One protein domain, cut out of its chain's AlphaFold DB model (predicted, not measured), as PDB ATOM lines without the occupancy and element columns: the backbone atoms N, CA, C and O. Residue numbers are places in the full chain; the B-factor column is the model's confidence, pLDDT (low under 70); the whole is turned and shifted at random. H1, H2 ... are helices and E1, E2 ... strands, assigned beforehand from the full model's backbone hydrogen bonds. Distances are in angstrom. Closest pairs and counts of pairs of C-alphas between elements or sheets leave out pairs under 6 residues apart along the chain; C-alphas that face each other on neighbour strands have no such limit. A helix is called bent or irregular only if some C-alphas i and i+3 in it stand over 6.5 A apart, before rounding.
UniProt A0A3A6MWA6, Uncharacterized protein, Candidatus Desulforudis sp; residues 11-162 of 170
ATOM      1  N   ARG A  11     515.506 -63.218  21.107       86.81
ATOM      2  CA  ARG A  11     516.149 -63.850  19.951       86.81
ATOM      3  C   ARG A  11     515.643 -65.281  19.843       86.81
ATOM      4  O   ARG A  11     515.727 -66.046  20.801       86.81
ATOM      5  N   VAL A  12     515.109 -65.612  18.676       90.19
ATOM      6  CA  VAL A  12     514.556 -66.925  18.364       90.19
ATOM      7  C   VAL A  12     515.280 -67.479  17.157       90.19
ATOM      8  O   VAL A  12     515.404 -66.800  16.136       90.19
ATOM      9  N   GLN A  13     515.741 -68.711  17.287       91.19
ATOM     10  CA  GLN A  13     516.324 -69.466  16.190       91.19
ATOM     11  C   GLN A  13     515.274 -70.337  15.541       91.19
ATOM     12  O   GLN A  13     514.495 -70.992  16.232       91.19
ATOM     13  N   VAL A  14     515.252 -70.318  14.216       91.38
ATOM     14  CA  VAL A  14     514.421 -71.206  13.417       91.38
ATOM     15  C   VAL A  14     515.292 -72.383  13.024       91.38
ATOM     16  O   VAL A  14     516.274 -72.224  12.308       91.38
ATOM     17  N   LEU A  15     514.925 -73.557  13.515       90.81
ATOM     18  CA  LEU A  15     515.665 -74.790  13.319       90.81
ATOM     19  C   LEU A  15     514.883 -75.729  12.400       90.81
ATOM     20  O   LEU A  15     513.651 -75.800  12.466       90.81
ATOM     21  N   GLN A  16     515.599 -76.503  11.596       89.31
ATOM     22  CA  GLN A  16     515.051 -77.640  10.867       89.31
ATOM     23  C   GLN A  16     515.538 -78.933  11.511       89.31
ATOM     24  O   GLN A  16     516.735 -79.102  11.721       89.31
ATOM     25  N   ALA A  17     514.614 -79.839  11.827       87.38
ATOM     26  CA  ALA A  17     514.990 -81.167  12.289       87.38
ATOM     27  C   ALA A  17     515.450 -82.035  11.110       87.38
ATOM     28  O   ALA A  17     514.772 -82.117  10.083       87.38
ATOM     29  N   GLU A  18     516.570 -82.717  11.295       85.62
ATOM     30  CA  GLU A  18     517.134 -83.697  10.378       85.62
ATOM     31  C   GLU A  18     517.332 -85.029  11.104       85.62
ATOM     32  O   GLU A  18     517.521 -85.080  12.319       85.62
ATOM     33  N   GLN A  19     517.266 -86.127  10.357       84.06
ATOM     34  CA  GLN A  19     517.541 -87.460  10.883       84.06
ATOM     35  C   GLN A  19     518.899 -87.917  10.373       84.06
ATOM     36  O   GLN A  19     519.090 -88.053   9.163       84.06
ATOM     37  N   ALA A  20     519.822 -88.174  11.293       81.12
ATOM     38  CA  ALA A  20     521.134 -88.720  10.986       81.12
ATOM     39  C   ALA A  20     521.210 -90.168  11.494       81.12
ATOM     40  O   ALA A  20     520.797 -90.431  12.623       81.12
ATOM     41  N   PRO A  21     521.693 -91.131  10.692       86.50
ATOM     42  CA  PRO A  21     521.883 -92.494  11.171       86.50
ATOM     43  C   PRO A  21     522.935 -92.521  12.288       86.50
ATOM     44  O   PRO A  21     523.968 -91.860  12.178       86.50
ATOM     45  N   ASN A  22     522.684 -93.298  13.341       88.56
ATOM     46  CA  ASN A  22     523.594 -93.436  14.479       88.56
ATOM     47  C   ASN A  22     524.345 -94.779  14.462       88.56
ATOM     48  O   ASN A  22     523.989 -95.707  13.731       88.56
ATOM     49  N   GLU A  23     525.395 -94.901  15.278       87.44
ATOM     50  CA  GLU A  23     526.236 -96.111  15.340       87.44
ATOM     51  C   GLU A  23     525.468 -97.361  15.809       87.44
ATOM     52  O   GLU A  23     525.855 -98.487  15.497       87.44
ATOM     53  N   ALA A  24     524.348 -97.175  16.514       90.75
ATOM     54  CA  ALA A  24     523.473 -98.252  16.972       90.75
ATOM     55  C   ALA A  24     522.491 -98.747  15.887       90.75
ATOM     56  O   ALA A  24     521.669 -99.623  16.160       90.75
ATOM     57  N   GLY A  25     522.554 -98.200  14.666       88.25
ATOM     58  CA  GLY A  25     521.658 -98.553  13.561       88.25
ATOM     59  C   GLY A  25     520.262 -97.923  13.649       88.25
ATOM     60  O   GLY A  25     519.355 -98.351  12.936       88.25
ATOM     61  N   GLY A  26     520.080 -96.932  14.524       90.50
ATOM     62  CA  GLY A  26     518.903 -96.068  14.601       90.50
ATOM     63  C   GLY A  26     519.116 -94.727  13.894       90.50
ATOM     64  O   GLY A  26     520.061 -94.554  13.125       90.50
ATOM     65  N   PHE A  27     518.229 -93.769  14.168       83.75
ATOM     66  CA  PHE A  27     518.351 -92.387  13.705       83.75
ATOM     67  C   PHE A  27     518.324 -91.446  14.903       83.75
ATOM     68  O   PHE A  27     517.376 -91.487  15.689       83.75
ATOM     69  N   ASP A  28     519.330 -90.587  15.000       83.50
ATOM     70  CA  ASP A  28     519.343 -89.472  15.934       83.50
ATOM     71  C   ASP A  28     518.685 -88.262  15.276       83.50
ATOM     72  O   ASP A  28     518.850 -87.994  14.080       83.50
ATOM     73  N   GLN A  29     517.914 -87.527  16.072       80.38
ATOM     74  CA  GLN A  29     517.361 -86.257  15.643       80.38
ATOM     75  C   GLN A  29     518.409 -85.168  15.865       80.38
ATOM     76  O   GLN A  29     518.869 -84.941  16.981       80.38
ATOM     77  N   THR A  30     518.780 -84.499  14.782       84.44
ATOM     78  CA  THR A  30     519.695 -83.358  14.777       84.44
ATOM     79  C   THR A  30     518.935 -82.113  14.339       84.44
ATOM     80  O   THR A  30     517.852 -82.206  13.757       84.44
ATOM     81  N   TYR A  31     519.465 -80.935  14.657       85.94
ATOM     82  CA  TYR A  31     518.834 -79.665  14.321       85.94
ATOM     83  C   TYR A  31     519.825 -78.783  13.570       85.94
ATOM     84  O   TYR A  31     520.917 -78.522  14.068       85.94
ATOM     85  N   THR A  32     519.416 -78.295  12.404       86.88
ATOM     86  CA  THR A  32     520.174 -77.340  11.591       86.88
ATOM     87  C   THR A  32     519.613 -75.937  11.820       86.88
ATOM     88  O   THR A  32     518.404 -75.731  11.686       86.88
ATOM     89  N   ASP A  33     520.466 -74.968  12.174       87.75
ATOM     90  CA  ASP A  33     520.061 -73.560  12.296       87.75
ATOM     91  C   ASP A  33     519.839 -72.959  10.904       87.75
ATOM     92  O   ASP A  33     520.744 -72.945  10.069       87.75
ATOM     93  N   LEU A  34     518.618 -72.488  10.646       88.88
ATOM     94  CA  LEU A  34     518.270 -71.832   9.391       88.88
ATOM     95  C   LEU A  34     518.471 -70.321   9.484       88.88
ATOM     96  O   LEU A  34     518.992 -69.703   8.557       88.88
ATOM     97  N   LEU A  35     518.010 -69.717  10.584       89.69
ATOM     98  CA  LEU A  35     518.204 -68.300  10.866       89.69
ATOM     99  C   LEU A  35     517.955 -67.972  12.329       89.69
ATOM    100  O   LEU A  35     517.200 -68.642  13.031       89.69
ATOM    101  N   THR A  36     518.457 -66.807  12.731       89.81
ATOM    102  CA  THR A  36     518.032 -66.149  13.964       89.81
ATOM    103  C   THR A  36     517.269 -64.860  13.675       89.81
ATOM    104  O   THR A  36     517.749 -63.994  12.946       89.81
ATOM    105  N   ALA A  37     516.120 -64.679  14.325       90.69
ATOM    106  CA  ALA A  37     515.315 -63.465  14.241       90.69
ATOM    107  C   ALA A  37     514.893 -62.951  15.623       90.69
ATOM    108  O   ALA A  37     514.857 -63.682  16.611       90.69
ATOM    109  N   TRP A  38     514.534 -61.668  15.688       91.06
ATOM    110  CA  TRP A  38     513.878 -61.099  16.863       91.06
ATOM    111  C   TRP A  38     512.385 -61.413  16.845       91.06
ATOM    112  O   TRP A  38     511.705 -61.139  15.850       91.06
ATOM    113  N   ALA A  39     511.867 -61.910  17.964       92.06
ATOM    114  CA  ALA A  39     510.468 -62.252  18.142       92.06
ATOM    115  C   ALA A  39     509.855 -61.584  19.378       92.06
ATOM    116  O   ALA A  39     510.511 -61.309  20.387       92.06
ATOM    117  N   GLY A  40     508.554 -61.327  19.303       91.25
ATOM    118  CA  GLY A  40     507.710 -61.183  20.478       91.25
ATOM    119  C   GLY A  40     507.340 -62.576  20.969       91.25
ATOM    120  O   GLY A  40     506.959 -63.416  20.161       91.25
ATOM    121  N   PHE A  41     507.451 -62.816  22.267       88.38
ATOM    122  CA  PHE A  41     507.135 -64.099  22.885       88.38
ATOM    123  C   PHE A  41     506.025 -63.907  23.910       88.38
ATOM    124  O   PHE A  41     506.107 -63.023  24.768       88.38
ATOM    125  N   LYS A  42     504.974 -64.722  23.817       87.75
ATOM    126  CA  LYS A  42     503.860 -64.681  24.759       87.75
ATOM    127  C   LYS A  42     503.384 -66.100  25.081       87.75
ATOM    128  O   LYS A  42     502.939 -66.799  24.172       87.75
ATOM    129  N   PRO A  43     503.406 -66.529  26.356       84.00
ATOM    130  CA  PRO A  43     502.734 -67.761  26.739       84.00
ATOM    131  C   PRO A  43     501.224 -67.600  26.542       84.00
ATOM    132  O   PRO A  43     500.628 -66.592  26.942       84.00
ATOM    133  N   LEU A  44     500.596 -68.597  25.925       83.06
ATOM    134  CA  LEU A  44     499.146 -68.703  25.869       83.06
ATOM    135  C   LEU A  44     498.709 -69.270  27.216       83.06
ATOM    136  O   LEU A  44     498.711 -70.475  27.445       83.06
ATOM    137  N   SER A  45     498.424 -68.380  28.165       60.50
ATOM    138  CA  SER A  45     498.026 -68.787  29.507       60.50
ATOM    139  C   SER A  45     496.782 -69.681  29.452       60.50
ATOM    140  O   SER A  45     495.714 -69.223  29.044       60.50
ATOM    141  N   LEU A  46     496.894 -70.897  29.985       54.66
ATOM    142  CA  LEU A  46     495.790 -71.729  30.487       54.66
ATOM    143  C   LEU A  46     495.173 -71.107  31.759       54.66
ATOM    144  O   LEU A  46     494.962 -71.782  32.763       54.66
ATOM    145  N   ALA A  47     494.969 -69.789  31.781       40.72
ATOM    146  CA  ALA A  47     494.559 -69.087  32.986       40.72
ATOM    147  C   ALA A  47     493.126 -69.484  33.381       40.72
ATOM    148  O   ALA A  47     492.149 -68.960  32.857       40.72
ATOM    149  N   ALA A  48     493.045 -70.399  34.348       39.12
ATOM    150  CA  ALA A  48     492.029 -70.454  35.392       39.12
ATOM    151  C   ALA A  48     490.559 -70.506  34.933       39.12
ATOM    152  O   ALA A  48     489.724 -69.725  35.383       39.12
ATOM    153  N   SER A  49     490.201 -71.487  34.111       38.12
ATOM    154  CA  SER A  49     488.834 -72.015  34.141       38.12
ATOM    155  C   SER A  49     488.889 -73.531  34.322       38.12
ATOM    156  O   SER A  49     489.751 -74.169  33.712       38.12
ATOM    157  N   PRO A  50     487.998 -74.128  35.144       34.97
ATOM    158  CA  PRO A  50     487.734 -75.568  35.094       34.97
ATOM    159  C   PRO A  50     487.422 -75.977  33.641       34.97
ATOM    160  O   PRO A  50     487.188 -75.085  32.821       34.97
ATOM    161  N   PRO A  51     487.345 -77.273  33.286       40.62
ATOM    162  CA  PRO A  51     486.915 -77.714  31.957       40.62
ATOM    163  C   PRO A  51     485.409 -77.441  31.752       40.62
ATOM    164  O   PRO A  51     484.598 -78.336  31.559       40.62
ATOM    165  N   GLY A  52     485.009 -76.180  31.861       31.31
ATOM    166  CA  GLY A  52     483.766 -75.624  31.388       31.31
ATOM    167  C   GLY A  52     484.054 -75.036  30.020       31.31
ATOM    168  O   GLY A  52     485.021 -74.303  29.832       31.31
ATOM    169  N   TYR A  53     483.222 -75.405  29.059       37.28
ATOM    170  CA  TYR A  53     483.224 -74.941  27.682       37.28
ATOM    171  C   TYR A  53     483.193 -73.404  27.602       37.28
ATOM    172  O   TYR A  53     482.132 -72.798  27.460       37.28
ATOM    173  N   VAL A  54     484.353 -72.751  27.674       37.19
ATOM    174  CA  VAL A  54     484.476 -71.320  27.403       37.19
ATOM    175  C   VAL A  54     484.779 -71.165  25.921       37.19
ATOM    176  O   VAL A  54     485.889 -71.394  25.440       37.19
ATOM    177  N   ARG A  55     483.732 -70.795  25.178       42.03
ATOM    178  CA  ARG A  55     483.845 -70.186  23.853       42.03
ATOM    179  C   ARG A  55     484.915 -69.096  23.921       42.03
ATOM    180  O   ARG A  55     484.767 -68.172  24.707       42.03
ATOM    181  N   GLN A  56     485.889 -69.191  23.021       40.03
ATOM    182  CA  GLN A  56     487.008 -68.274  22.772       40.03
ATOM    183  C   GLN A  56     488.368 -68.770  23.296       40.03
ATOM    184  O   GLN A  56     488.903 -68.329  24.306       40.03
ATOM    185  N   THR A  57     488.998 -69.548  22.410       43.09
ATOM    186  CA  THR A  57     490.448 -69.546  22.138       43.09
ATOM    187  C   THR A  57     491.341 -70.479  22.960       43.09
ATOM    188  O   THR A  57     492.496 -70.162  23.216       43.09
ATOM    189  N   GLN A  58     490.881 -71.696  23.259       42.53
ATOM    190  CA  GLN A  58     491.809 -72.833  23.196       42.53
ATOM    191  C   GLN A  58     491.948 -73.201  21.716       42.53
ATOM    192  O   GLN A  58     491.015 -73.744  21.123       42.53
ATOM    193  N   ILE A  59     493.061 -72.822  21.079       51.00
ATOM    194  CA  ILE A  59     493.314 -73.194  19.682       51.00
ATOM    195  C   ILE A  59     493.842 -74.627  19.685       51.00
ATOM    196  O   ILE A  59     495.038 -74.865  19.563       51.00
ATOM    197  N   TYR A  60     492.935 -75.588  19.856       50.38
ATOM    198  CA  TYR A  60     493.207 -76.944  19.409       50.38
ATOM    199  C   TYR A  60     493.220 -76.901  17.887       50.38
ATOM    200  O   TYR A  60     492.170 -76.760  17.258       50.38
ATOM    201  N   THR A  61     494.405 -76.966  17.295       49.81
ATOM    202  CA  THR A  61     494.525 -77.245  15.862       49.81
ATOM    203  C   THR A  61     494.831 -78.730  15.758       49.81
ATOM    204  O   THR A  61     495.820 -79.193  16.318       49.81
ATOM    205  N   ASP A  62     493.937 -79.496  15.135       51.69
ATOM    206  CA  ASP A  62     494.117 -80.934  14.880       51.69
ATOM    207  C   ASP A  62     494.417 -81.783  16.134       51.69
ATOM    208  O   ASP A  62     495.208 -82.725  16.102       51.69
ATOM    209  N   GLY A  63     493.803 -81.435  17.270       56.97
ATOM    210  CA  GLY A  63     493.983 -82.147  18.544       56.97
ATOM    211  C   GLY A  63     495.284 -81.829  19.289       56.97
ATOM    212  O   GLY A  63     495.522 -82.403  20.349       56.97
ATOM    213  N   LYS A  64     496.109 -80.900  18.786       63.31
ATOM    214  CA  LYS A  64     497.311 -80.405  19.472       63.31
ATOM    215  C   LYS A  64     497.039 -79.069  20.146       63.31
ATOM    216  O   LYS A  64     496.380 -78.196  19.580       63.31
ATOM    217  N   GLN A  65     497.543 -78.926  21.366       71.00
ATOM    218  CA  GLN A  65     497.367 -77.731  22.174       71.00
ATOM    219  C   GLN A  65     498.598 -76.831  22.057       71.00
ATOM    220  O   GLN A  65     499.606 -77.085  22.711       71.00
ATOM    221  N   SER A  66     498.486 -75.747  21.287       81.06
ATOM    222  CA  SER A  66     499.526 -74.717  21.255       81.06
ATOM    223  C   SER A  66     499.633 -74.023  22.611       81.06
ATOM    224  O   SER A  66     498.640 -73.547  23.167       81.06
ATOM    225  N   THR A  67     500.850 -73.945  23.138       84.19
ATOM    226  CA  THR A  67     501.135 -73.368  24.460       84.19
ATOM    227  C   THR A  67     501.695 -71.953  24.371       84.19
ATOM    228  O   THR A  67     501.605 -71.191  25.334       84.19
ATOM    229  N   HIS A  68     502.253 -71.573  23.222       89.00
ATOM    230  CA  HIS A  68     502.964 -70.313  23.049       89.00
ATOM    231  C   HIS A  68     502.625 -69.638  21.722       89.00
ATOM    232  O   HIS A  68     502.330 -70.280  20.714       89.00
ATOM    233  N   GLU A  69     502.685 -68.310  21.742       90.56
ATOM    234  CA  GLU A  69     502.566 -67.450  20.574       90.56
ATOM    235  C   GLU A  69     503.871 -66.679  20.377       90.56
ATOM    236  O   GLU A  69     504.379 -66.020  21.291       90.56
ATOM    237  N   PHE A  70     504.378 -66.732  19.152       92.62
ATOM    238  CA  PHE A  70     505.514 -65.963  18.679       92.62
ATOM    239  C   PHE A  70     505.051 -64.951  17.639       92.62
ATOM    240  O   PHE A  70     504.225 -65.258  16.781       92.62
ATOM    241  N   VAL A  71     505.601 -63.743  17.686       92.38
ATOM    242  CA  VAL A  71     505.368 -62.707  16.675       92.38
ATOM    243  C   VAL A  71     506.698 -62.361  16.033       92.38
ATOM    244  O   VAL A  71     507.604 -61.906  16.720       92.38
ATOM    245  N   LEU A  72     506.823 -62.566  14.728       91.62
ATOM    246  CA  LEU A  72     508.044 -62.345  13.948       91.62
ATOM    247  C   LEU A  72     507.780 -61.301  12.861       91.62
ATOM    248  O   LEU A  72     506.649 -61.145  12.405       91.62
ATOM    249  N   ARG A  73     508.814 -60.586  12.404       89.81
ATOM    250  CA  ARG A  73     508.685 -59.750  11.196       89.81
ATOM    251  C   ARG A  73     508.690 -60.647   9.972       89.81
ATOM    252  O   ARG A  73     509.615 -61.440   9.816       89.81
ATOM    253  N   ARG A  74     507.736 -60.461   9.061       86.94
ATOM    254  CA  ARG A  74     507.669 -61.235   7.816       86.94
ATOM    255  C   ARG A  74     508.954 -61.108   7.003       86.94
ATOM    256  O   ARG A  74     509.478 -62.112   6.546       86.94
ATOM    257  N   ALA A  75     509.497 -59.895   6.899       87.75
ATOM    258  CA  ALA A  75     510.744 -59.632   6.180       87.75
ATOM    259  C   ALA A  75     511.958 -60.378   6.763       87.75
ATOM    260  O   ALA A  75     512.852 -60.734   6.014       87.75
ATOM    261  N   ALA A  76     511.984 -60.644   8.075       87.00
ATOM    262  CA  ALA A  76     513.107 -61.338   8.712       87.00
ATOM    263  C   ALA A  76     513.149 -62.835   8.382       87.00
ATOM    264  O   ALA A  76     514.184 -63.462   8.550       87.00
ATOM    265  N   VAL A  77     512.023 -63.401   7.943       85.94
ATOM    266  CA  VAL A  77     511.904 -64.824   7.606       85.94
ATOM    267  C   VAL A  77     511.535 -65.042   6.145       85.94
ATOM    268  O   VAL A  77     511.381 -66.177   5.724       85.94
ATOM    269  N   ALA A  78     511.402 -63.972   5.356       82.88
ATOM    270  CA  ALA A  78     510.988 -64.047   3.958       82.88
ATOM    271  C   ALA A  78     511.915 -64.948   3.128       82.88
ATOM    272  O   ALA A  78     511.432 -65.670   2.258       82.88
ATOM    273  N   ASP A  79     513.205 -64.961   3.466       79.50
ATOM    274  CA  ASP A  79     514.237 -65.740   2.780       79.50
ATOM    275  C   ASP A  79     514.222 -67.236   3.148       79.50
ATOM    276  O   ASP A  79     514.777 -68.044   2.409       79.50
ATOM    277  N   LEU A  80     513.528 -67.635   4.228       76.75
ATOM    278  CA  LEU A  80     513.194 -69.049   4.482       76.75
ATOM    279  C   LEU A  80     512.096 -69.570   3.553       76.75
ATOM    280  O   LEU A  80     511.843 -70.778   3.518       76.75
ATOM    281  N   GLY A  81     511.441 -68.649   2.829       64.25
ATOM    282  CA  GLY A  81     510.444 -68.912   1.799       64.25
ATOM    283  C   GLY A  81     510.884 -69.992   0.813       64.25
ATOM    284  O   GLY A  81     512.033 -70.413   0.826       64.25
ATOM    285  N   PRO A  82     509.961 -70.462  -0.041       58.16
ATOM    286  CA  PRO A  82     509.841 -71.841  -0.509       58.16
ATOM    287  C   PRO A  82     511.138 -72.381  -1.116       58.16
ATOM    288  O   PRO A  82     511.299 -72.491  -2.329       58.16
ATOM    289  N   SER A  83     512.055 -72.789  -0.250       49.44
ATOM    290  CA  SER A  83     513.082 -73.749  -0.564       49.44
ATOM    291  C   SER A  83     512.300 -75.033  -0.803       49.44
ATOM    292  O   SER A  83     511.816 -75.710   0.115       49.44
ATOM    293  N   PHE A  84     512.036 -75.274  -2.087       47.44
ATOM    294  CA  PHE A  84     511.519 -76.530  -2.583       47.44
ATOM    295  C   PHE A  84     512.547 -77.583  -2.190       47.44
ATOM    296  O   PHE A  84     513.556 -77.773  -2.865       47.44
ATOM    297  N   SER A  85     512.316 -78.245  -1.058       46.84
ATOM    298  CA  SER A  85     512.980 -79.513  -0.801       46.84
ATOM    299  C   SER A  85     512.689 -80.413  -2.011       46.84
ATOM    300  O   SER A  85     511.532 -80.464  -2.438       46.84
ATOM    301  N   PRO A  86     513.673 -81.142  -2.566       47.00
ATOM    302  CA  PRO A  86     513.442 -82.115  -3.638       47.00
ATOM    303  C   PRO A  86     512.344 -83.142  -3.300       47.00
ATOM    304  O   PRO A  86     511.788 -83.777  -4.192       47.00
ATOM    305  N   ALA A  87     511.980 -83.267  -2.018       44.44
ATOM    306  CA  ALA A  87     510.847 -84.048  -1.537       44.44
ATOM    307  C   ALA A  87     509.455 -83.492  -1.933       44.44
ATOM    308  O   ALA A  87     508.452 -84.155  -1.673       44.44
ATOM    309  N   TYR A  88     509.361 -82.335  -2.606       44.19
ATOM    310  CA  TYR A  88     508.107 -81.729  -3.100       44.19
ATOM    311  C   TYR A  88     507.341 -82.559  -4.150       44.19
ATOM    312  O   TYR A  88     506.264 -82.151  -4.583       44.19
ATOM    313  N   GLY A  89     507.836 -83.741  -4.533       42.94
ATOM    314  CA  GLY A  89     507.020 -84.749  -5.220       42.94
ATOM    315  C   GLY A  89     505.844 -85.264  -4.373       42.94
ATOM    316  O   GLY A  89     504.898 -85.834  -4.911       42.94
ATOM    317  N   LEU A  90     505.869 -85.035  -3.055       48.47
ATOM    318  CA  LEU A  90     504.759 -85.278  -2.138       48.47
ATOM    319  C   LEU A  90     504.031 -83.946  -1.919       48.47
ATOM    320  O   LEU A  90     504.472 -83.136  -1.112       48.47
ATOM    321  N   GLY A  91     502.976 -83.698  -2.702       43.38
ATOM    322  CA  GLY A  91     502.296 -82.403  -2.823       43.38
ATOM    323  C   GLY A  91     502.028 -81.652  -1.511       43.38
ATOM    324  O   GLY A  91     501.853 -82.260  -0.455       43.38
ATOM    325  N   ALA A  92     501.980 -80.317  -1.612       48.00
ATOM    326  CA  ALA A  92     501.702 -79.406  -0.500       48.00
ATOM    327  C   ALA A  92     500.525 -79.924   0.343       48.00
ATOM    328  O   ALA A  92     499.408 -80.083  -0.158       48.00
ATOM    329  N   LYS A  93     500.795 -80.229   1.614       47.22
ATOM    330  CA  LYS A  93     499.818 -80.822   2.534       47.22
ATOM    331  C   LYS A  93     498.861 -79.766   3.072       47.22
ATOM    332  O   LYS A  93     497.750 -80.106   3.474       47.22
ATOM    333  N   SER A  94     499.261 -78.492   3.071       53.09
ATOM    334  CA  SER A  94     498.400 -77.389   3.494       53.09
ATOM    335  C   SER A  94     498.776 -76.061   2.828       53.09
ATOM    336  O   SER A  94     499.910 -75.851   2.409       53.09
ATOM    337  N   THR A  95     497.851 -75.097   2.802       52.66
ATOM    338  CA  THR A  95     498.153 -73.695   2.440       52.66
ATOM    339  C   THR A  95     499.194 -73.040   3.359       52.66
ATOM    340  O   THR A  95     499.744 -72.003   2.998       52.66
ATOM    341  N   GLY A  96     499.479 -73.631   4.527       49.94
ATOM    342  CA  GLY A  96     500.555 -73.211   5.426       49.94
ATOM    343  C   GLY A  96     501.958 -73.478   4.875       49.94
ATOM    344  O   GLY A  96     502.887 -72.795   5.284       49.94
ATOM    345  N   ASP A  97     502.109 -74.368   3.889       50.28
ATOM    346  CA  ASP A  97     503.402 -74.683   3.252       50.28
ATOM    347  C   ASP A  97     503.894 -73.552   2.326       50.28
ATOM    348  O   ASP A  97     505.018 -73.575   1.831       50.28
ATOM    349  N   LEU A  98     503.036 -72.556   2.073       57.09
ATOM    350  CA  LEU A  98     503.370 -71.320   1.359       57.09
ATOM    351  C   LEU A  98     503.855 -70.214   2.307       57.09
ATOM    352  O   LEU A  98     504.245 -69.135   1.850       57.09
ATOM    353  N   ALA A  99     503.791 -70.445   3.621       65.38
ATOM    354  CA  ALA A  99     504.350 -69.527   4.592       65.38
ATOM    355  C   ALA A  99     505.887 -69.644   4.599       65.38
ATOM    356  O   ALA A  99     506.436 -70.715   4.352       65.38
ATOM    357  N   PRO A 100     506.602 -68.542   4.882       70.12
ATOM    358  CA  PRO A 100     508.062 -68.556   4.945       70.12
ATOM    359  C   PRO A 100     508.617 -69.482   6.034       70.12
ATOM    360  O   PRO A 100     509.694 -70.038   5.891       70.12
ATOM    361  N   ILE A 101     507.876 -69.663   7.125       74.75
ATOM    362  CA  ILE A 101     508.170 -70.675   8.141       74.75
ATOM    363  C   ILE A 101     507.286 -71.877   7.824       74.75
ATOM    364  O   ILE A 101     506.138 -71.697   7.425       74.75
ATOM    365  N   LYS A 102     507.791 -73.093   8.007       79.00
ATOM    366  CA  LYS A 102     507.009 -74.313   7.805       79.00
ATOM    367  C   LYS A 102     506.647 -74.961   9.143       79.00
ATOM    368  O   LYS A 102     507.294 -74.709  10.158       79.00
ATOM    369  N   SER A 103     505.598 -75.783   9.159       78.62
ATOM    370  CA  SER A 103     505.119 -76.458  10.383       78.62
ATOM    371  C   SER A 103     506.090 -77.519  10.925       78.62
ATOM    372  O   SER A 103     506.025 -77.917  12.084       78.62
ATOM    373  N   GLU A 104     507.008 -77.986  10.086       83.00
ATOM    374  CA  GLU A 104     508.097 -78.889  10.452       83.00
ATOM    375  C   GLU A 104     509.280 -78.181  11.121       83.00
ATOM    376  O   GLU A 104     510.173 -78.855  11.634       83.00
ATOM    377  N   TYR A 105     509.309 -76.847  11.116       89.69
ATOM    378  CA  TYR A 105     510.365 -76.097  11.778       89.69
ATOM    379  C   TYR A 105     510.139 -76.029  13.286       89.69
ATOM    380  O   TYR A 105     509.025 -76.139  13.808       89.69
ATOM    381  N   PHE A 106     511.244 -75.824  13.985       91.50
ATOM    382  CA  PHE A 106     511.289 -75.642  15.421       91.50
ATOM    383  C   PHE A 106     511.765 -74.228  15.721       91.50
ATOM    384  O   PHE A 106     512.529 -73.631  14.966       91.50
ATOM    385  N   LEU A 107     511.288 -73.683  16.828       91.88
ATOM    386  CA  LEU A 107     511.733 -72.413  17.363       91.88
ATOM    387  C   LEU A 107     512.514 -72.696  18.634       91.88
ATOM    388  O   LEU A 107     512.006 -73.361  19.533       91.88
ATOM    389  N   PHE A 108     513.731 -72.183  18.724       90.88
ATOM    390  CA  PHE A 108     514.534 -72.272  19.933       90.88
ATOM    391  C   PHE A 108     514.699 -70.890  20.555       90.88
ATOM    392  O   PHE A 108     515.092 -69.931  19.887       90.88
ATOM    393  N   VAL A 109     514.371 -70.790  21.843       88.06
ATOM    394  CA  VAL A 109     514.523 -69.574  22.646       88.06
ATOM    395  C   VAL A 109     515.605 -69.827  23.681       88.06
ATOM    396  O   VAL A 109     515.411 -70.604  24.621       88.06
ATOM    397  N   GLN A 110     516.752 -69.171  23.526       74.06
ATOM    398  CA  GLN A 110     517.860 -69.330  24.462       74.06
ATOM    399  C   GLN A 110     517.570 -68.615  25.787       74.06
ATOM    400  O   GLN A 110     517.080 -67.483  25.821       74.06
ATOM    401  N   ARG A 111     517.915 -69.257  26.907       66.25
ATOM    402  CA  ARG A 111     517.767 -68.659  28.237       66.25
ATOM    403  C   ARG A 111     518.791 -67.525  28.411       66.25
ATOM    404  O   ARG A 111     519.985 -67.756  28.269       66.25
ATOM    405  N   GLY A 112     518.331 -66.312  28.737       60.59
ATOM    406  CA  GLY A 112     519.196 -65.141  28.968       60.59
ATOM    407  C   GLY A 112     519.502 -64.280  27.731       60.59
ATOM    408  O   GLY A 112     520.320 -63.362  27.814       60.59
ATOM    409  N   ALA A 113     518.833 -64.524  26.598       54.25
ATOM    410  CA  ALA A 113     518.989 -63.738  25.366       54.25
ATOM    411  C   ALA A 113     518.606 -62.249  25.510       54.25
ATOM    412  O   ALA A 113     518.997 -61.428  24.683       54.25
ATOM    413  N   GLU A 114     517.903 -61.885  26.583       54.00
ATOM    414  CA  GLU A 114     517.477 -60.519  26.899       54.00
ATOM    415  C   GLU A 114     518.630 -59.500  27.025       54.00
ATOM    416  O   GLU A 114     518.391 -58.304  26.860       54.00
ATOM    417  N   ASN A 115     519.879 -59.947  27.238       47.66
ATOM    418  CA  ASN A 115     521.039 -59.063  27.452       47.66
ATOM    419  C   ASN A 115     522.223 -59.270  26.486       47.66
ATOM    420  O   ASN A 115     523.202 -58.526  26.551       47.66
ATOM    421  N   LEU A 116     522.168 -60.249  25.580       49.12
ATOM    422  CA  LEU A 116     523.322 -60.659  24.771       49.12
ATOM    423  C   LEU A 116     523.118 -60.287  23.303       49.12
ATOM    424  O   LEU A 116     522.644 -61.073  22.492       49.12
ATOM    425  N   GLY A 117     523.486 -59.053  22.954       59.69
ATOM    426  CA  GLY A 117     523.411 -58.552  21.579       59.69
ATOM    427  C   GLY A 117     524.266 -59.364  20.592       59.69
ATOM    428  O   GLY A 117     523.736 -60.131  19.795       59.69
ATOM    429  N   ARG A 118     525.595 -59.172  20.608       50.84
ATOM    430  CA  ARG A 118     526.522 -59.686  19.571       50.84
ATOM    431  C   ARG A 118     527.251 -60.992  19.908       50.84
ATOM    432  O   ARG A 118     527.739 -61.645  18.993       50.84
ATOM    433  N   GLU A 119     527.342 -61.381  21.177       50.28
ATOM    434  CA  GLU A 119     528.004 -62.641  21.570       50.28
ATOM    435  C   GLU A 119     527.140 -63.883  21.284       50.28
ATOM    436  O   GLU A 119     527.664 -64.991  21.183       50.28
ATOM    437  N   PHE A 120     525.840 -63.672  21.058       50.88
ATOM    438  CA  PHE A 120     524.850 -64.689  20.710       50.88
ATOM    439  C   PHE A 120     525.226 -65.500  19.454       50.88
ATOM    440  O   PHE A 120     525.122 -66.722  19.467       50.88
ATOM    441  N   ASP A 121     525.730 -64.854  18.393       55.50
ATOM    442  CA  ASP A 121     525.951 -65.525  17.096       55.50
ATOM    443  C   ASP A 121     527.125 -66.517  17.110       55.50
ATOM    444  O   ASP A 121     527.167 -67.437  16.299       55.50
ATOM    445  N   ARG A 122     528.104 -66.349  18.011       56.84
ATOM    446  CA  ARG A 122     529.337 -67.163  17.991       56.84
ATOM    447  C   ARG A 122     529.306 -68.359  18.933       56.84
ATOM    448  O   ARG A 122     529.950 -69.360  18.640       56.84
ATOM    449  N   GLY A 123     528.615 -68.242  20.068       56.16
ATOM    450  CA  GLY A 123     528.533 -69.321  21.055       56.16
ATOM    451  C   GLY A 123     527.607 -70.441  20.597       56.16
ATOM    452  O   GLY A 123     528.011 -71.596  20.554       56.16
ATOM    453  N   PHE A 124     526.398 -70.076  20.160       57.50
ATOM    454  CA  PHE A 124     525.378 -71.051  19.785       57.50
ATOM    455  C   PHE A 124     525.802 -71.917  18.599       57.50
ATOM    456  O   PHE A 124     525.729 -73.137  18.680       57.50
ATOM    457  N   SER A 125     526.266 -71.295  17.508       60.94
ATOM    458  CA  SER A 125     526.617 -72.044  16.294       60.94
ATOM    459  C   SER A 125     527.742 -73.046  16.560       60.94
ATOM    460  O   SER A 125     527.742 -74.138  16.009       60.94
ATOM    461  N   ARG A 126     528.663 -72.705  17.469       61.94
ATOM    462  CA  ARG A 126     529.766 -73.577  17.874       61.94
ATOM    463  C   ARG A 126     529.312 -74.735  18.766       61.94
ATOM    464  O   ARG A 126     529.831 -75.838  18.625       61.94
ATOM    465  N   ASP A 127     528.371 -74.490  19.676       65.94
ATOM    466  CA  ASP A 127     527.805 -75.540  20.527       65.94
ATOM    467  C   ASP A 127     526.957 -76.517  19.695       65.94
ATOM    468  O   ASP A 127     527.103 -77.730  19.849       65.94
ATOM    469  N   LEU A 128     526.172 -76.005  18.739       64.62
ATOM    470  CA  LEU A 128     525.391 -76.814  17.800       64.62
ATOM    471  C   LEU A 128     526.295 -77.690  16.914       64.62
ATOM    472  O   LEU A 128     526.051 -78.887  16.792       64.62
ATOM    473  N   GLU A 129     527.381 -77.128  16.366       63.47
ATOM    474  CA  GLU A 129     528.401 -77.882  15.616       63.47
ATOM    475  C   GLU A 129     529.086 -78.963  16.467       63.47
ATOM    476  O   GLU A 129     529.464 -80.016  15.958       63.47
ATOM    477  N   ALA A 130     529.227 -78.728  17.772       67.69
ATOM    478  CA  ALA A 130     529.759 -79.702  18.722       67.69
ATOM    479  C   ALA A 130     528.711 -80.730  19.197       67.69
ATOM    480  O   ALA A 130     529.002 -81.517  20.103       67.69
ATOM    481  N   GLY A 131     527.498 -80.713  18.633       63.22
ATOM    482  CA  GLY A 131     526.393 -81.596  19.013       63.22
ATOM    483  C   GLY A 131     525.807 -81.300  20.397       63.22
ATOM    484  O   GLY A 131     525.124 -82.146  20.969       63.22
ATOM    485  N   ARG A 132     526.083 -80.125  20.974       64.25
ATOM    486  CA  ARG A 132     525.569 -79.704  22.283       64.25
ATOM    487  C   ARG A 132     524.484 -78.658  22.086       64.25
ATOM    488  O   ARG A 132     524.753 -77.547  21.643       64.25
ATOM    489  N   MET A 133     523.253 -78.981  22.465       61.84
ATOM    490  CA  MET A 133     522.190 -77.981  22.475       61.84
ATOM    491  C   MET A 133     522.399 -77.037  23.672       61.84
ATOM    492  O   MET A 133     522.509 -77.513  24.807       61.84
ATOM    493  N   PRO A 134     522.487 -75.712  23.473       66.00
ATOM    494  CA  PRO A 134     522.634 -74.785  24.586       66.00
ATOM    495  C   PRO A 134     521.363 -74.747  25.438       66.00
ATOM    496  O   PRO A 134     520.281 -75.148  25.016       66.00
ATOM    497  N   VAL A 135     521.482 -74.245  26.670       73.12
ATOM    498  CA  VAL A 135     520.354 -74.200  27.610       73.12
ATOM    499  C   VAL A 135     519.288 -73.222  27.107       73.12
ATOM    500  O   VAL A 135     519.493 -72.006  27.059       73.12
ATOM    501  N   GLY A 136     518.117 -73.746  26.770       81.69
ATOM    502  CA  GLY A 136     516.987 -72.960  26.294       81.69
ATOM    503  C   GLY A 136     515.706 -73.776  26.237       81.69
ATOM    504  O   GLY A 136     515.603 -74.831  26.859       81.69
ATOM    505  N   ARG A 137     514.713 -73.240  25.533       86.56
ATOM    506  CA  ARG A 137     513.388 -73.842  25.380       86.56
ATOM    507  C   ARG A 137     513.137 -74.097  23.904       86.56
ATOM    508  O   ARG A 137     513.330 -73.193  23.086       86.56
ATOM    509  N   LEU A 138     512.719 -75.315  23.583       88.62
ATOM    510  CA  LEU A 138     512.420 -75.739  22.224       88.62
ATOM    511  C   LEU A 138     510.908 -75.780  22.018       88.62
ATOM    512  O   LEU A 138     510.157 -76.290  22.847       88.62
ATOM    513  N   PHE A 139     510.458 -75.252  20.889       90.62
ATOM    514  CA  PHE A 139     509.053 -75.192  20.531       90.62
ATOM    515  C   PHE A 139     508.870 -75.747  19.128       90.62
ATOM    516  O   PHE A 139     509.593 -75.385  18.205       90.62
ATOM    517  N   ARG A 140     507.870 -76.596  18.943       89.00
ATOM    518  CA  ARG A 140     507.448 -77.041  17.618       89.00
ATOM    519  C   ARG A 140     506.411 -76.088  17.064       89.00
ATOM    520  O   ARG A 140     505.449 -75.763  17.757       89.00
ATOM    521  N   VAL A 141     506.585 -75.676  15.813       89.12
ATOM    522  CA  VAL A 141     505.590 -74.862  15.119       89.12
ATOM    523  C   VAL A 141     504.342 -75.704  14.852       89.12
ATOM    524  O   VAL A 141     504.405 -76.749  14.214       89.12
ATOM    525  N   ASP A 142     503.191 -75.240  15.326       84.69
ATOM    526  CA  ASP A 142     501.906 -75.882  15.038       84.69
ATOM    527  C   ASP A 142     501.240 -75.224  13.835       84.69
ATOM    528  O   ASP A 142     500.727 -75.892  12.938       84.69
ATOM    529  N   ARG A 143     501.221 -73.887  13.825       82.25
ATOM    530  CA  ARG A 143     500.487 -73.109  12.830       82.25
ATOM    531  C   ARG A 143     501.050 -71.707  12.680       82.25
ATOM    532  O   ARG A 143     501.505 -71.096  13.642       82.25
ATOM    533  N   ILE A 144     500.912 -71.164  11.476       84.19
ATOM    534  CA  ILE A 144     501.260 -69.781  11.162       84.19
ATOM    535  C   ILE A 144     500.001 -69.038  10.724       84.19
ATOM    536  O   ILE A 144     499.155 -69.572  10.003       84.19
ATOM    537  N   VAL A 145     499.863 -67.810  11.207       81.94
ATOM    538  CA  VAL A 145     498.746 -66.906  10.941       81.94
ATOM    539  C   VAL A 145     499.333 -65.531  10.633       81.94
ATOM    540  O   VAL A 145     500.265 -65.092  11.304       81.94
ATOM    541  N   ASP A 146     498.805 -64.829   9.633       76.56
ATOM    542  CA  ASP A 146     499.177 -63.427   9.420       76.56
ATOM    543  C   ASP A 146     498.710 -62.603  10.633       76.56
ATOM    544  O   ASP A 146     497.552 -62.688  11.050       76.56
ATOM    545  N   ALA A 147     499.627 -61.860  11.259       68.19
ATOM    546  CA  ALA A 147     499.345 -61.183  12.524       68.19
ATOM    547  C   ALA A 147     498.620 -59.842  12.339       68.19
ATOM    548  O   ALA A 147     498.033 -59.330  13.294       68.19
ATOM    549  N   ASP A 148     498.682 -59.264  11.141       71.94
ATOM    550  CA  ASP A 148     498.195 -57.925  10.840       71.94
ATOM    551  C   ASP A 148     497.629 -57.807   9.415       71.94
ATOM    552  O   ASP A 148     498.004 -58.533   8.498       71.94
ATOM    553  N   GLU A 149     496.734 -56.836   9.214       68.56
ATOM    554  CA  GLU A 149     496.115 -56.550   7.907       68.56
ATOM    555  C   GLU A 149     497.144 -56.119   6.851       68.56
ATOM    556  O   GLU A 149     496.956 -56.357   5.659       68.56
ATOM    557  N   ARG A 150     498.255 -55.514   7.295       73.62
ATOM    558  CA  ARG A 150     499.369 -55.094   6.434       73.62
ATOM    559  C   ARG A 150     500.349 -56.222   6.120       73.62
ATOM    560  O   ARG A 150     501.210 -56.037   5.263       73.62
ATOM    561  N   ARG A 151     500.198 -57.390   6.758       79.50
ATOM    562  CA  ARG A 151     501.068 -58.566   6.607       79.50
ATOM    563  C   ARG A 151     502.547 -58.269   6.885       79.50
ATOM    564  O   ARG A 151     503.424 -58.927   6.325       79.50
ATOM    565  N   GLU A 152     502.845 -57.288   7.732       85.44
ATOM    566  CA  GLU A 152     504.214 -56.976   8.150       85.44
ATOM    567  C   GLU A 152     504.724 -57.989   9.185       85.44
ATOM    568  O   GLU A 152     505.932 -58.245   9.276       85.44
ATOM    569  N   TYR A 153     503.809 -58.607   9.938       88.31
ATOM    570  CA  TYR A 153     504.123 -59.518  11.029       88.31
ATOM    571  C   TYR A 153     503.473 -60.889  10.835       88.31
ATOM    572  O   TYR A 153     502.357 -61.035  10.339       88.31
ATOM    573  N   LEU A 154     504.186 -61.916  11.282       88.75
ATOM    574  CA  LEU A 154     503.718 -63.293  11.307       88.75
ATOM    575  C   LEU A 154     503.505 -63.720  12.746       88.75
ATOM    576  O   LEU A 154     504.376 -63.529  13.595       88.75
ATOM    577  N   LYS A 155     502.351 -64.322  13.001       89.81
ATOM    578  CA  LYS A 155     502.030 -64.973  14.257       89.81
ATOM    579  C   LYS A 155     502.268 -66.466  14.093       89.81
ATOM    580  O   LYS A 155     501.675 -67.100  13.225       89.81
ATOM    581  N   VAL A 156     503.119 -67.023  14.936       90.12
ATOM    582  CA  VAL A 156     503.439 -68.447  14.954       90.12
ATOM    583  C   VAL A 156     502.944 -69.028  16.266       90.12
ATOM    584  O   VAL A 156     503.358 -68.604  17.343       90.12
ATOM    585  N   LEU A 157     502.019 -69.973  16.171       88.94
ATOM    586  CA  LEU A 157     501.553 -70.763  17.298       88.94
ATOM    587  C   LEU A 157     502.446 -71.986  17.412       88.94
ATOM    588  O   LEU A 157     502.713 -72.654  16.409       88.94
ATOM    589  N   ALA A 158     502.919 -72.249  18.621       89.94
ATOM    590  CA  ALA A 158     503.865 -73.314  18.864       89.94
ATOM    591  C   ALA A 158     503.588 -74.026  20.186       89.94
ATOM    592  O   ALA A 158     503.071 -73.442  21.148       89.94
ATOM    593  N   THR A 159     503.983 -75.290  20.230       87.94
ATOM    594  CA  THR A 159     503.934 -76.126  21.422       87.94
ATOM    595  C   THR A 159     505.347 -76.310  21.942       87.94
ATOM    596  O   THR A 159     506.225 -76.772  21.217       87.94
ATOM    597  N   GLU A 160     505.580 -75.932  23.194       87.00
ATOM    598  CA  GLU A 160     506.817 -76.268  23.895       87.00
ATOM    599  C   GLU A 160     506.977 -77.784  23.983       87.00
ATOM    600  O   GLU A 160     506.071 -78.486  24.432       87.00
ATOM    601  N   ILE A 161     508.132 -78.270  23.544       85.69
ATOM    602  CA  ILE A 161     508.523 -79.659  23.715       85.69
ATOM    603  C   ILE A 161     509.533 -79.670  24.849       85.69
ATOM    604  O   ILE A 161     510.662 -79.205  24.698       85.69
ATOM    605  N   GLU A 162     509.119 -80.213  25.988       69.44
ATOM    606  CA  GLU A 162     510.079 -80.710  26.961       69.44
ATOM    607  C   GLU A 162     510.745 -81.928  26.320       69.44
ATOM    608  O   GLU A 162     510.188 -83.026  26.324       69.44
TER     609      GLU A 162
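Overview. This is residues 11 to 162 of the 170 residues of an uncharacterized protein of Candidatus Desulforudis sp (UniProt A0A3A6MWA6). The main picture is a closed barrel of six antiparallel strands, with H4 along its outside over E2 and H1 outside it near E2 and E6. Two loops stick out from this body, residues 47 to 56 and residues 84 to 93, the second of them with the short helix H2. The printed part has 152 residues, with six named strands and four named helices in the order E1 E2 E3 H1 H2 H3 E4 H4 E5 E6, and its class is mixed, helices and strands. Round the ring run E1, E2, E3, E6, E5, E4 and back to E1. The whole is compact, with a radius of gyration of the C-alphas of 16.8 A, and spans 49 by 44 by 38 A.

Along the chain. Find C-alpha 11 at (516.149, -63.850, 19.951); from there E1, residues 11 to 21, runs 30.5 A. E2, residues 27 to 43, is the longest strand by residues, 31.9 A from first to last C-alpha, and bends by 114 degrees at residue 40. E3 is residues 68 to 73, 16.9 A, and E4 is residues 105 to 110, 16.2 A. E5, residues 136 to 146, measures 26.3 A and bends by 74 degrees at residue 142. E6, residues 153 to 161, runs 24.2 A and ends at C-alpha 161, (508.523, -79.659, 23.715). Of the helices, H4, residues 120 to 129, is the longest at 14.6 A; look for its first C-alpha at (524.850, -64.689, 20.710). H1 is residues 74 to 80, 10.1 A; H2 is residues 86 to 89, 7.1 A; H3 is residues 95 to 98, 5.8 A. H1 is irregular, with C-alphas 76 and 79 7.5 A apart, and so is H2, with C-alphas 86 and 89 7.1 A apart.

Arrangement. Begin at the barrel with E1, E2 and E3, a meander, each strand the antiparallel neighbour of the one before. The pairing is staggered: E2 pairs with E1 over its residues 27 to 38 and with E3 over its residues 39 to 43. In the hairpin of E1 and E2, look at N 14 and O 35, 2.8 A apart; in that of E2 and E3, at N 40 and O 71, 2.8 A. E3 and E6 are antiparallel, with N 70 and O 156 at 2.8 A. E5 and E6 are a hairpin, with N 155 and O 145 at 2.8 A. E5 lies on one side of E4, with N 107 and O 139 at 2.8 A, and E1 on the other side, with N 15 and O 106 at 2.8 A. Outside the barrel, H4 is on it at a height of 9.2 A, over E2, and runs along the strands at 9 degrees to E2 on the local plane; their closest C-alphas are those of Asp 33 and Ser 125, 7.8 A apart. H1 is on it too, at a height of 6.5 A and over none of the strands; its closest C-alphas to E2 are those of Ala 76 and Ala 37, 6.3 A apart. H3 is only just not on the barrel, with 4 pairs of C-alphas within 10 A; H2 is not on it, and H1 and H2 are apart. Of the O i to N i+4 pairs, 3 of 6 are within hydrogen-bond range in H4 and 1 of 3 in H1, where 2 of 4 O i to N i+3 pairs are; H2 and H3 are too short for an i+4 pair.

Size, cuts and confidence. The C-alphas farthest apart are those of Ala 24 and Glu 149, 50.7 A. The printed part has no cut. The link from E2 to E3, residues 44 to 67, is long. The mean pLDDT of the printed part is 71.4, and 66 residues are under 70, among them residues 45 to 64, 81 to 99 and 111 to 134.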